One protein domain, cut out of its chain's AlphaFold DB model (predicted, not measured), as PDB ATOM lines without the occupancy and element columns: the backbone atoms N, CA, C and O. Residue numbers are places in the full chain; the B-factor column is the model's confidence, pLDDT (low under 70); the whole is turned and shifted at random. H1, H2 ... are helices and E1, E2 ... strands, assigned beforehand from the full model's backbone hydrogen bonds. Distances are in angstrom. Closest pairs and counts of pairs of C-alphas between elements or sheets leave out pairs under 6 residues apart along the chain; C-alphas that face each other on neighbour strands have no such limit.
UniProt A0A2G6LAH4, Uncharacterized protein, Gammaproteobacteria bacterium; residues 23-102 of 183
ATOM      1  N   MET A  23      48.391  20.912  -4.809       90.06
ATOM      2  CA  MET A  23      47.321  19.917  -4.920       90.06
ATOM      3  C   MET A  23      47.397  19.110  -6.225       90.06
ATOM      4  O   MET A  23      47.188  17.899  -6.201       90.06
ATOM      5  N   SER A  24      47.775  19.744  -7.339       88.25
ATOM      6  CA  SER A  24      47.954  19.083  -8.642       88.25
ATOM      7  C   SER A  24      48.887  17.867  -8.571       88.25
ATOM      8  O   SER A  24      48.565  16.812  -9.107       88.25
ATOM      9  N   GLN A  25      49.968  17.953  -7.788       87.31
ATOM     10  CA  GLN A  25      50.969  16.884  -7.633       87.31
ATOM     11  C   GLN A  25      50.415  15.598  -6.994       87.31
ATOM     12  O   GLN A  25      51.042  14.542  -7.090       87.31
ATOM     13  N   PHE A  26      49.275  15.685  -6.305       85.19
ATOM     14  CA  PHE A  26      48.624  14.548  -5.650       85.19
ATOM     15  C   PHE A  26      47.450  14.010  -6.470       85.19
ATOM     16  O   PHE A  26      47.090  12.849  -6.335       85.19
ATOM     17  N   ILE A  27      46.877  14.820  -7.357       82.38
ATOM     18  CA  ILE A  27      45.692  14.439  -8.126       82.38
ATOM     19  C   ILE A  27      46.034  13.530  -9.310       82.38
ATOM     20  O   ILE A  27      45.213  12.681  -9.657       82.38
ATOM     21  N   ASP A  28      47.237  13.627  -9.882       74.38
ATOM     22  CA  ASP A  28      47.655  12.826 -11.049       74.38
ATOM     23  C   ASP A  28      47.591  11.306 -10.809       74.38
ATOM     24  O   ASP A  28      47.506  10.514 -11.747       74.38
ATOM     25  N   LYS A  29      47.622  10.879  -9.542       72.50
ATOM     26  CA  LYS A  29      47.508   9.469  -9.135       72.50
ATOM     27  C   LYS A  29      46.066   9.031  -8.873       72.50
ATOM     28  O   LYS A  29      45.803   7.838  -8.718       72.50
ATOM     29  N   SER A  30      45.136   9.979  -8.831       76.88
ATOM     30  CA  SER A  30      43.724   9.729  -8.572       76.88
ATOM     31  C   SER A  30      42.995   9.245  -9.830       76.88
ATOM     32  O   SER A  30      43.355   9.568 -10.960       76.88
ATOM     33  N   LYS A  31      41.905   8.491  -9.643       82.88
ATOM     34  CA  LYS A  31      40.998   8.068 -10.730       82.88
ATOM     35  C   LYS A  31      39.878   9.085 -10.999       82.88
ATOM     36  O   LYS A  31      38.817   8.715 -11.503       82.88
ATOM     37  N   LEU A  32      40.073  10.343 -10.598       86.25
ATOM     38  CA  LEU A  32      39.107  11.414 -10.833       86.25
ATOM     39  C   LEU A  32      39.043  11.760 -12.324       86.25
ATOM     40  O   LEU A  32      40.060  11.724 -13.014       86.25
ATOM     41  N   SER A  33      37.866  12.154 -12.813       87.31
ATOM     42  CA  SER A  33      37.751  12.742 -14.149       87.31
ATOM     43  C   SER A  33      38.439  14.103 -14.215       87.31
ATOM     44  O   SER A  33      38.501  14.812 -13.209       87.31
ATOM     45  N   ILE A  34      38.895  14.500 -15.405       87.56
ATOM     46  CA  ILE A  34      39.620  15.763 -15.636       87.56
ATOM     47  C   ILE A  34      38.846  16.962 -15.064       87.56
ATOM     48  O   ILE A  34      39.401  17.748 -14.304       87.56
ATOM     49  N   ALA A  35      37.535  17.036 -15.308       86.19
ATOM     50  CA  ALA A  35      36.690  18.109 -14.775       86.19
ATOM     51  C   ALA A  35      36.687  18.171 -13.232       86.19
ATOM     52  O   ALA A  35      36.610  19.247 -12.637       86.19
ATOM     53  N   CYS A  36      36.775  17.021 -12.559       88.50
ATOM     54  CA  CYS A  36      36.833  16.951 -11.101       88.50
ATOM     55  C   CYS A  36      38.213  17.345 -10.565       88.50
ATOM     56  O   CYS A  36      38.300  18.039  -9.552       88.50
ATOM     57  N   GLN A  37      39.272  16.964 -11.283       89.38
ATOM     58  CA  GLN A  37      40.647  17.361 -10.989       89.38
ATOM     59  C   GLN A  37      40.811  18.883 -11.063       89.38
ATOM     60  O   GLN A  37      41.217  19.502 -10.081       89.38
ATOM     61  N   GLU A  38      40.413  19.501 -12.178       89.50
ATOM     62  CA  GLU A  38      40.514  20.952 -12.396       89.50
ATOM     63  C   GLU A  38      39.758  21.746 -11.328       89.50
ATOM     64  O   GLU A  38      40.278  22.704 -10.751       89.50
ATOM     65  N   LYS A  39      38.533  21.313 -11.004       89.56
ATOM     66  CA  LYS A  39      37.723  21.962  -9.970       89.56
ATOM     67  C   LYS A  39      38.370  21.847  -8.586       89.56
ATOM     68  O   LYS A  39      38.328  22.806  -7.815       89.56
ATOM     69  N   LEU A  40      38.968  20.698  -8.262       90.81
ATOM     70  CA  LEU A  40      39.662  20.483  -6.992       90.81
ATOM     71  C   LEU A  40      40.917  21.349  -6.878       90.81
ATOM     72  O   LEU A  40      41.092  21.991  -5.843       90.81
ATOM     73  N   VAL A  41      41.736  21.419  -7.932       91.31
ATOM     74  CA  VAL A  41      42.912  22.302  -7.983       91.31
ATOM     75  C   VAL A  41      42.492  23.759  -7.804       91.31
ATOM     76  O   VAL A  41      43.002  24.427  -6.912       91.31
ATOM     77  N   SER A  42      41.490  24.226  -8.552       90.31
ATOM     78  CA  SER A  42      41.021  25.615  -8.462       90.31
ATOM     79  C   SER A  42      40.559  25.999  -7.047       90.31
ATOM     80  O   SER A  42      40.906  27.067  -6.537       90.31
ATOM     81  N   ILE A  43      39.811  25.116  -6.372       89.88
ATOM     82  CA  ILE A  43      39.379  25.347  -4.985       89.88
ATOM     83  C   ILE A  43      40.576  25.307  -4.025       89.88
ATOM     84  O   ILE A  43      40.685  26.165  -3.144       89.88
ATOM     85  N   ALA A  44      41.481  24.340  -4.186       91.31
ATOM     86  CA  ALA A  44      42.678  24.228  -3.359       91.31
ATOM     87  C   ALA A  44      43.575  25.468  -3.489       91.31
ATOM     88  O   ALA A  44      44.010  26.005  -2.472       91.31
ATOM     89  N   ASP A  45      43.774  25.987  -4.699       91.00
ATOM     90  CA  ASP A  45      44.555  27.199  -4.959       91.00
ATOM     91  C   ASP A  45      43.938  28.434  -4.303       91.00
ATOM     92  O   ASP A  45      44.648  29.246  -3.710       91.00
ATOM     93  N   GLY A  46      42.609  28.554  -4.327       87.50
ATOM     94  CA  GLY A  46      41.923  29.657  -3.662       87.50
ATOM     95  C   GLY A  46      42.053  29.629  -2.131       87.50
ATOM     96  O   GLY A  46      42.171  30.680  -1.496       87.50
ATOM     97  N   ILE A  47      42.056  28.439  -1.521       88.44
ATOM     98  CA  ILE A  47      42.081  28.270  -0.056       88.44
ATOM     99  C   ILE A  47      43.517  28.255   0.493       88.44
ATOM    100  O   ILE A  47      43.860  29.002   1.425       88.44
ATOM    101  N   ILE A  48      44.358  27.399  -0.089       90.62
ATOM    102  CA  ILE A  48      45.750  27.159   0.299       90.62
ATOM    103  C   ILE A  48      46.644  28.249  -0.303       90.62
ATOM    104  O   ILE A  48      47.345  28.952   0.432       90.62
ATOM    105  N   GLY A  49      46.600  28.407  -1.629       87.50
ATOM    106  CA  GLY A  49      47.484  29.290  -2.393       87.50
ATOM    107  C   GLY A  49      48.961  29.097  -2.033       87.50
ATOM    108  O   GLY A  49      49.442  27.975  -1.880       87.50
ATOM    109  N   ILE A  50      49.667  30.212  -1.810       86.31
ATOM    110  CA  ILE A  50      51.107  30.233  -1.485       86.31
ATOM    111  C   ILE A  50      51.467  29.905  -0.042       86.31
ATOM    112  O   ILE A  50      52.650  29.880   0.307       86.31
ATOM    113  N   LYS A  51      50.473  29.746   0.833       88.81
ATOM    114  CA  LYS A  51      50.734  29.531   2.257       88.81
ATOM    115  C   LYS A  51      51.531  28.243   2.428       88.81
ATOM    116  O   LYS A  51      51.363  27.291   1.666       88.81
ATOM    117  N   ARG A  52      52.390  28.184   3.445       91.25
ATOM    118  CA  ARG A  52      53.158  26.970   3.729       91.25
ATOM    119  C   ARG A  52      52.185  25.837   4.045       91.25
ATOM    120  O   ARG A  52      51.400  25.949   4.978       91.25
ATOM    121  N   HIS A  53      52.260  24.748   3.290       93.88
ATOM    122  CA  HIS A  53      51.361  23.618   3.471       93.88
ATOM    123  C   HIS A  53      52.049  22.273   3.245       93.88
ATOM    124  O   HIS A  53      53.076  22.178   2.563       93.88
ATOM    125  N   ARG A  54      51.465  21.221   3.822       93.31
ATOM    126  CA  ARG A  54      51.805  19.815   3.572       93.31
ATOM    127  C   ARG A  54      50.528  19.043   3.298       93.31
ATOM    128  O   ARG A  54      49.585  19.162   4.072       93.31
ATOM    129  N   ILE A  55      50.518  18.263   2.225       92.62
ATOM    130  CA  ILE A  55      49.378  17.437   1.823       92.62
ATOM    131  C   ILE A  55      49.723  15.980   2.122       92.62
ATOM    132  O   ILE A  55      50.796  15.500   1.756       92.62
ATOM    133  N   LEU A  56      48.811  15.303   2.805       91.00
ATOM    134  CA  LEU A  56      48.788  13.867   2.996       91.00
ATOM    135  C   LEU A  56      47.578  13.325   2.240       91.00
ATOM    136  O   LEU A  56      46.433  13.516   2.652       91.00
ATOM    137  N   GLU A  57      47.833  12.666   1.120       84.00
ATOM    138  CA  GLU A  57      46.791  11.973   0.372       84.00
ATOM    139  C   GLU A  57      46.357  10.713   1.126       84.00
ATOM    140  O   GLU A  57      47.189   9.915   1.568       84.00
ATOM    141  N   HIS A  58      45.046  10.525   1.256       77.81
ATOM    142  CA  HIS A  58      44.478   9.279   1.737       77.81
ATOM    143  C   HIS A  58      44.063   8.439   0.530       77.81
ATOM    144  O   HIS A  58      42.941   8.532   0.029       77.81
ATOM    145  N   ASN A  59      45.009   7.638   0.046       63.81
ATOM    146  CA  ASN A  59      44.770   6.707  -1.046       63.81
ATOM    147  C   ASN A  59      43.901   5.554  -0.552       63.81
ATOM    148  O   ASN A  59      44.382   4.674   0.160       63.81
ATOM    149  N   VAL A  60      42.632   5.546  -0.958       65.12
ATOM    150  CA  VAL A  60      41.788   4.355  -0.872       65.12
ATOM    151  C   VAL A  60      41.842   3.687  -2.245       65.12
ATOM    152  O   VAL A  60      41.307   4.241  -3.209       65.12
ATOM    153  N   PRO A  61      42.523   2.536  -2.387       58.91
ATOM    154  CA  PRO A  61      42.498   1.792  -3.635       58.91
ATOM    155  C   PRO A  61      41.043   1.524  -4.039       58.91
ATOM    156  O   PRO A  61      40.211   1.219  -3.193       58.91
ATOM    157  N   GLU A  62      40.753   1.631  -5.337       62.41
ATOM    158  CA  GLU A  62      39.465   1.268  -5.963       62.41
ATOM    159  C   GLU A  62      38.308   2.272  -5.856       62.41
ATOM    160  O   GLU A  62      37.334   2.120  -6.596       62.41
ATOM    161  N   THR A  63      38.408   3.345  -5.069       68.62
ATOM    162  CA  THR A  63      37.367   4.381  -5.097       68.62
ATOM    163  C   THR A  63      37.612   5.383  -6.228       68.62
ATOM    164  O   THR A  63      38.741   5.698  -6.603       68.62
ATOM    165  N   LYS A  64      36.522   5.905  -6.804       81.31
ATOM    166  CA  LYS A  64      36.565   7.095  -7.671       81.31
ATOM    167  C   LYS A  64      36.534   8.389  -6.851       81.31
ATOM    168  O   LYS A  64      36.276   9.443  -7.407       81.31
ATOM    169  N   THR A  65      36.724   8.320  -5.535       87.12
ATOM    170  CA  THR A  65      36.723   9.485  -4.646       87.12
ATOM    171  C   THR A  65      38.149   9.854  -4.284       87.12
ATOM    172  O   THR A  65      39.020   8.994  -4.193       87.12
ATOM    173  N   PHE A  66      38.382  11.138  -4.059       90.00
ATOM    174  CA  PHE A  66      39.661  11.635  -3.579       90.00
ATOM    175  C   PHE A  66      39.499  12.190  -2.176       90.00
ATOM    176  O   PHE A  66      38.536  12.911  -1.898       90.00
ATOM    177  N   HIS A  67      40.466  11.884  -1.318       92.19
ATOM    178  CA  HIS A  67      40.541  12.405   0.034       92.19
ATOM    179  C   HIS A  67      41.968  12.859   0.321       92.19
ATOM    180  O   HIS A  67      42.921  12.105   0.133       92.19
ATOM    181  N   ALA A  68      42.115  14.078   0.825       92.69
ATOM    182  CA  ALA A  68      43.403  14.581   1.271       92.69
ATOM    183  C   ALA A  68      43.262  15.354   2.572       92.69
ATOM    184  O   ALA A  68      42.311  16.111   2.770       92.69
ATOM    185  N   PHE A  69      44.251  15.178   3.437       94.81
ATOM    186  CA  PHE A  69      44.448  15.992   4.618       94.81
ATOM    187  C   PHE A  69      45.565  16.996   4.352       94.81
ATOM    188  O   PHE A  69      46.601  16.645   3.792       94.81
ATOM    189  N   VAL A  70      45.377  18.250   4.746       94.81
ATOM    190  CA  VAL A  70      46.355  19.316   4.542       94.81
ATOM    191  C   VAL A  70      46.623  20.010   5.863       94.81
ATOM    192  O   VAL A  70      45.709  20.518   6.503       94.81
ATOM    193  N   LEU A  71      47.893  20.078   6.242       95.25
ATOM    194  CA  LEU A  71      48.356  20.996   7.273       95.25
ATOM    195  C   LEU A  71      48.714  22.317   6.595       95.25
ATOM    196  O   LEU A  71      49.621  22.343   5.760       95.25
ATOM    197  N   LEU A  72      48.009  23.389   6.935       94.31
ATOM    198  CA  LEU A  72      48.209  24.736   6.411       94.31
ATOM    199  C   LEU A  72      48.707  25.648   7.527       94.31
ATOM    200  O   LEU A  72      47.988  25.875   8.490       94.31
ATOM    201  N   SER A  73      49.898  26.217   7.376       90.75
ATOM    202  CA  SER A  73      50.448  27.170   8.342       90.75
ATOM    203  C   SER A  73      50.268  28.602   7.848       90.75
ATOM    204  O   SER A  73      50.700  28.938   6.739       90.75
ATOM    205  N   TYR A  74      49.673  29.460   8.674       83.06
ATOM    206  CA  TYR A  74      49.476  30.879   8.383       83.06
ATOM    207  C   TYR A  74      49.478  31.720   9.665       83.06
ATOM    208  O   TYR A  74      48.764  31.381  10.602       83.06
ATOM    209  N   ASN A  75      50.247  32.820   9.687       74.88
ATOM    210  CA  ASN A  75      50.345  33.775  10.807       74.88
ATOM    211  C   ASN A  75      50.376  33.090  12.188       74.88
ATOM    212  O   ASN A  75      49.525  33.342  13.038       74.88
ATOM    213  N   ASP A  76      51.339  32.179  12.358       76.19
ATOM    214  CA  ASP A  76      51.611  31.422  13.591       76.19
ATOM    215  C   ASP A  76      50.526  30.435  14.040       76.19
ATOM    216  O   ASP A  76      50.578  29.904  15.149       76.19
ATOM    217  N   GLN A  77      49.565  30.134  13.167       85.38
ATOM    218  CA  GLN A  77      48.554  29.113  13.406       85.38
ATOM    219  C   GLN A  77      48.623  28.028  12.343       85.38
ATOM    220  O   GLN A  77      48.772  28.291  11.146       85.38
ATOM    221  N   ASP A  78      48.482  26.793  12.807       93.00
ATOM    222  CA  ASP A  78      48.272  25.644  11.951       93.00
ATOM    223  C   ASP A  78      46.773  25.359  11.849       93.00
ATOM    224  O   ASP A  78      46.040  25.327  12.840       93.00
ATOM    225  N   SER A  79      46.328  25.158  10.618       94.56
ATOM    226  CA  SER A  79      44.968  24.798  10.262       94.56
ATOM    227  C   SER A  79      44.973  23.435   9.582       94.56
ATOM    228  O   SER A  79      45.832  23.129   8.749       94.56
ATOM    229  N   HIS A  80      44.022  22.595   9.960       96.31
ATOM    230  CA  HIS A  80      43.821  21.268   9.407       96.31
ATOM    231  C   HIS A  80      42.708  21.321   8.376       96.31
ATOM    232  O   HIS A  80      41.553  21.552   8.729       96.31
ATOM    233  N   LEU A  81      43.035  21.074   7.110       95.38
ATOM    234  CA  LEU A  81      42.044  20.962   6.053       95.38
ATOM    235  C   LEU A  81      41.836  19.510   5.647       95.38
ATOM    236  O   LEU A  81      42.777  18.731   5.541       95.38
ATOM    237  N   SER A  82      40.592  19.163   5.364       95.00
ATOM    238  CA  SER A  82      40.193  17.928   4.709       95.00
ATOM    239  C   SER A  82      39.514  18.293   3.400       95.00
ATOM    240  O   SER A  82      38.523  19.024   3.387       95.00
ATOM    241  N   PHE A  83      40.070  17.796   2.300       93.69
ATOM    242  CA  PHE A  83      39.471  17.862   0.978       93.69
ATOM    243  C   PHE A  83      38.848  16.512   0.665       93.69
ATOM    244  O   PHE A  83      39.475  15.469   0.840       93.69
ATOM    245  N   THR A  84      37.613  16.536   0.184       92.94
ATOM    246  CA  THR A  84      36.939  15.365  -0.370       92.94
ATOM    247  C   THR A  84      36.361  15.732  -1.723       92.94
ATOM    248  O   THR A  84      35.566  16.668  -1.800       92.94
ATOM    249  N   ALA A  85      36.732  14.996  -2.768       92.06
ATOM    250  CA  ALA A  85      36.164  15.149  -4.100       92.06
ATOM    251  C   ALA A  85      35.448  13.862  -4.521       92.06
ATOM    252  O   ALA A  85      35.997  12.762  -4.431       92.06
ATOM    253  N   ILE A  86      34.203  14.015  -4.958       90.56
ATOM    254  CA  ILE A  86      33.314  12.926  -5.352       90.56
ATOM    255  C   ILE A  86      32.812  13.239  -6.764       90.56
ATOM    256  O   ILE A  86      32.089  14.225  -6.937       90.56
ATOM    257  N   PRO A  87      33.172  12.436  -7.778       89.44
ATOM    258  CA  PRO A  87      32.609  12.562  -9.113       89.44
ATOM    259  C   PRO A  87      31.095  12.382  -9.074       89.44
ATOM    260  O   PRO A  87      30.571  11.469  -8.435       89.44
ATOM    261  N   THR A  88      30.392  13.262  -9.765       88.56
ATOM    262  CA  THR A  88      28.940  13.237  -9.916       88.56
ATOM    263  C   THR A  88      28.581  13.415 -11.385       88.56
ATOM    264  O   THR A  88      29.443  13.658 -12.225       88.56
ATOM    265  N   VAL A  89      27.303  13.266 -11.710       86.19
ATOM    266  CA  VAL A  89      26.776  13.549 -13.045       86.19
ATOM    267  C   VAL A  89      25.681  14.591 -12.882       86.19
ATOM    268  O   VAL A  89      24.879  14.511 -11.945       86.19
ATOM    269  N   ASP A  90      25.684  15.614 -13.729       82.19
ATOM    270  CA  ASP A  90      24.643  16.633 -13.714       82.19
ATOM    271  C   ASP A  90      23.352  16.148 -14.402       82.19
ATOM    272  O   ASP A  90      23.236  15.018 -14.875       82.19
ATOM    273  N   LYS A  91      22.339  17.019 -14.457       80.69
ATOM    274  CA  LYS A  91      21.043  16.691 -15.075       80.69
ATOM    275  C   LYS A  91      21.119  16.469 -16.593       80.69
ATOM    276  O   LYS A  91      20.157  15.967 -17.161       80.69
ATOM    277  N   ASN A  92      22.224  16.852 -17.228       85.94
ATOM    278  CA  ASN A  92      22.458  16.757 -18.665       85.94
ATOM    279  C   ASN A  92      23.409  15.600 -19.020       85.94
ATOM    280  O   ASN A  92      23.902  15.549 -20.142       85.94
ATOM    281  N   ASN A  93      23.669  14.675 -18.089       84.06
ATOM    282  CA  ASN A  93      24.654  13.602 -18.241       84.06
ATOM    283  C   ASN A  93      26.103  14.082 -18.448       84.06
ATOM    284  O   ASN A  93      26.939  13.322 -18.936       84.06
ATOM    285  N   HIS A  94      26.432  15.311 -18.050       85.00
ATOM    286  CA  HIS A  94      27.816  15.769 -18.028       85.00
ATOM    287  C   HIS A  94      28.479  15.399 -16.704       85.00
ATOM    288  O   HIS A  94      27.878  15.502 -15.629       85.00
ATOM    289  N   GLU A  95      29.742  14.982 -16.777       85.56
ATOM    290  CA  GLU A  95      30.549  14.743 -15.587       85.56
ATOM    291  C   GLU A  95      30.697  16.034 -14.773       85.56
ATOM    292  O   GLU A  95      30.972  17.112 -15.295       85.56
ATOM    293  N   ASN A  96      30.517  15.912 -13.465       85.69
ATOM    294  CA  ASN A  96      30.648  16.983 -12.494       85.69
ATOM    295  C   ASN A  96      31.401  16.446 -11.267       85.69
ATOM    296  O   ASN A  96      31.792  15.280 -11.193       85.69
ATOM    297  N   CYS A  97      31.649  17.307 -10.294       89.00
ATOM    298  CA  CYS A  97      32.433  16.980  -9.121       89.00
ATOM    299  C   CYS A  97      31.893  17.733  -7.916       89.00
ATOM    300  O   CYS A  97      31.839  18.968  -7.910       89.00
ATOM    301  N   GLN A  98      31.489  16.993  -6.890       90.56
ATOM    302  CA  GLN A  98      31.194  17.566  -5.591       90.56
ATOM    303  C   GLN A  98      32.483  17.647  -4.781       90.56
ATOM    304  O   GLN A  98      33.114  16.623  -4.528       90.56
ATOM    305  N   ILE A  99      32.849  18.854  -4.353       91.38
ATOM    306  CA  ILE A  99      34.024  19.077  -3.506       91.38
ATOM    307  C   ILE A  99      33.570  19.627  -2.168       91.38
ATOM    308  O   ILE A  99      32.877  20.646  -2.110       91.38
ATOM    309  N   ASN A 100      33.983  18.950  -1.105       92.94
ATOM    310  CA  ASN A 100      33.774  19.374   0.266       92.94
ATOM    311  C   ASN A 100      35.129  19.718   0.882       92.94
ATOM    312  O   ASN A 100      36.081  18.943   0.757       92.94
ATOM    313  N   VAL A 101      35.193  20.867   1.549       94.25
ATOM    314  CA  VAL A 101      36.369  21.307   2.296       94.25
ATOM    315  C   VAL A 101      35.965  21.551   3.736       94.25
ATOM    316  O   VAL A 101      35.058  22.340   4.010       94.25
ATOM    317  N   ASN A 102      36.649  20.873   4.647       95.25
ATOM    318  CA  ASN A 102      36.524  21.092   6.078       95.25
ATOM    319  C   ASN A 102      37.824  21.692   6.582       95.25
ATOM    320  O   ASN A 102      38.875  21.121   6.331       95.25
TER     321      ASN A 102
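This is residues 23 to 102 of the 183 residues of an uncharacterized protein of Gammaproteobacteria bacterium (UniProt A0A2G6LAH4). A twisted sheet of four strands has helix H2 packed over one face, mainly on E4 and E3; the other face is bare, and the short H1 only grazes the sheet. E3, the longest strand, runs along the long axis of the elongated outline. The printed part has 80 residues with two named helices and four named strands in the order H1 H2 E1 E2 E3 E4, class mixed. The sheet runs E1 - E2 - E3 - E4, all antiparallel; the whole is compact, with a radius of gyration of the C-alphas of 13.1 A and spans of 45 by 25 by 19 A.

E1, residues 52 to 57, E2, 66 to 74, E3, 77 to 89, and E4, 95 to 102, form a meander, each strand the antiparallel neighbour and hairpin partner of the one before. Within hydrogen-bond range are N 56 and O 69, 2.8 A, between E1 and E2; N 70 and O 81, 2.8 A, between E2 and E3; and N 86 and O 98, 2.9 A, between E3 and E4. Edge strands E1 and E4 are apart. H2, residues 34 to 47, is on the sheet; its closest C-alphas to E4 are those of Cys 36 and Cys 97, 4.8 A. H1, residues 24 to 27, only grazes the sheet with residues 25 to 27. H1 only just touches residues 37 to 41 of H2, with 3 pairs of C-alphas within 8 A, the closest those of Ser 24 and Val 41, 6.0 A. Every O i to N i+4 pair in H2 is within hydrogen-bond range; H1 is too short for one.

E3 measures 37.6 A, E2 24.7 A, E4 23.4 A, H2 20.1 A, E1 16.6 A and H1 5.2 A. H1 begins at C-alpha 24 (47.954, 19.083, -8.642); E4 ends at C-alpha 102 (36.524, 21.092, 6.078).

The C-alphas farthest apart, those of Asp 76 and Asn 92, are 45.9 A apart. The printed part has no cut and no long link. Mean pLDDT of the printed part is 86.8; residues 59 to 63 are under 70.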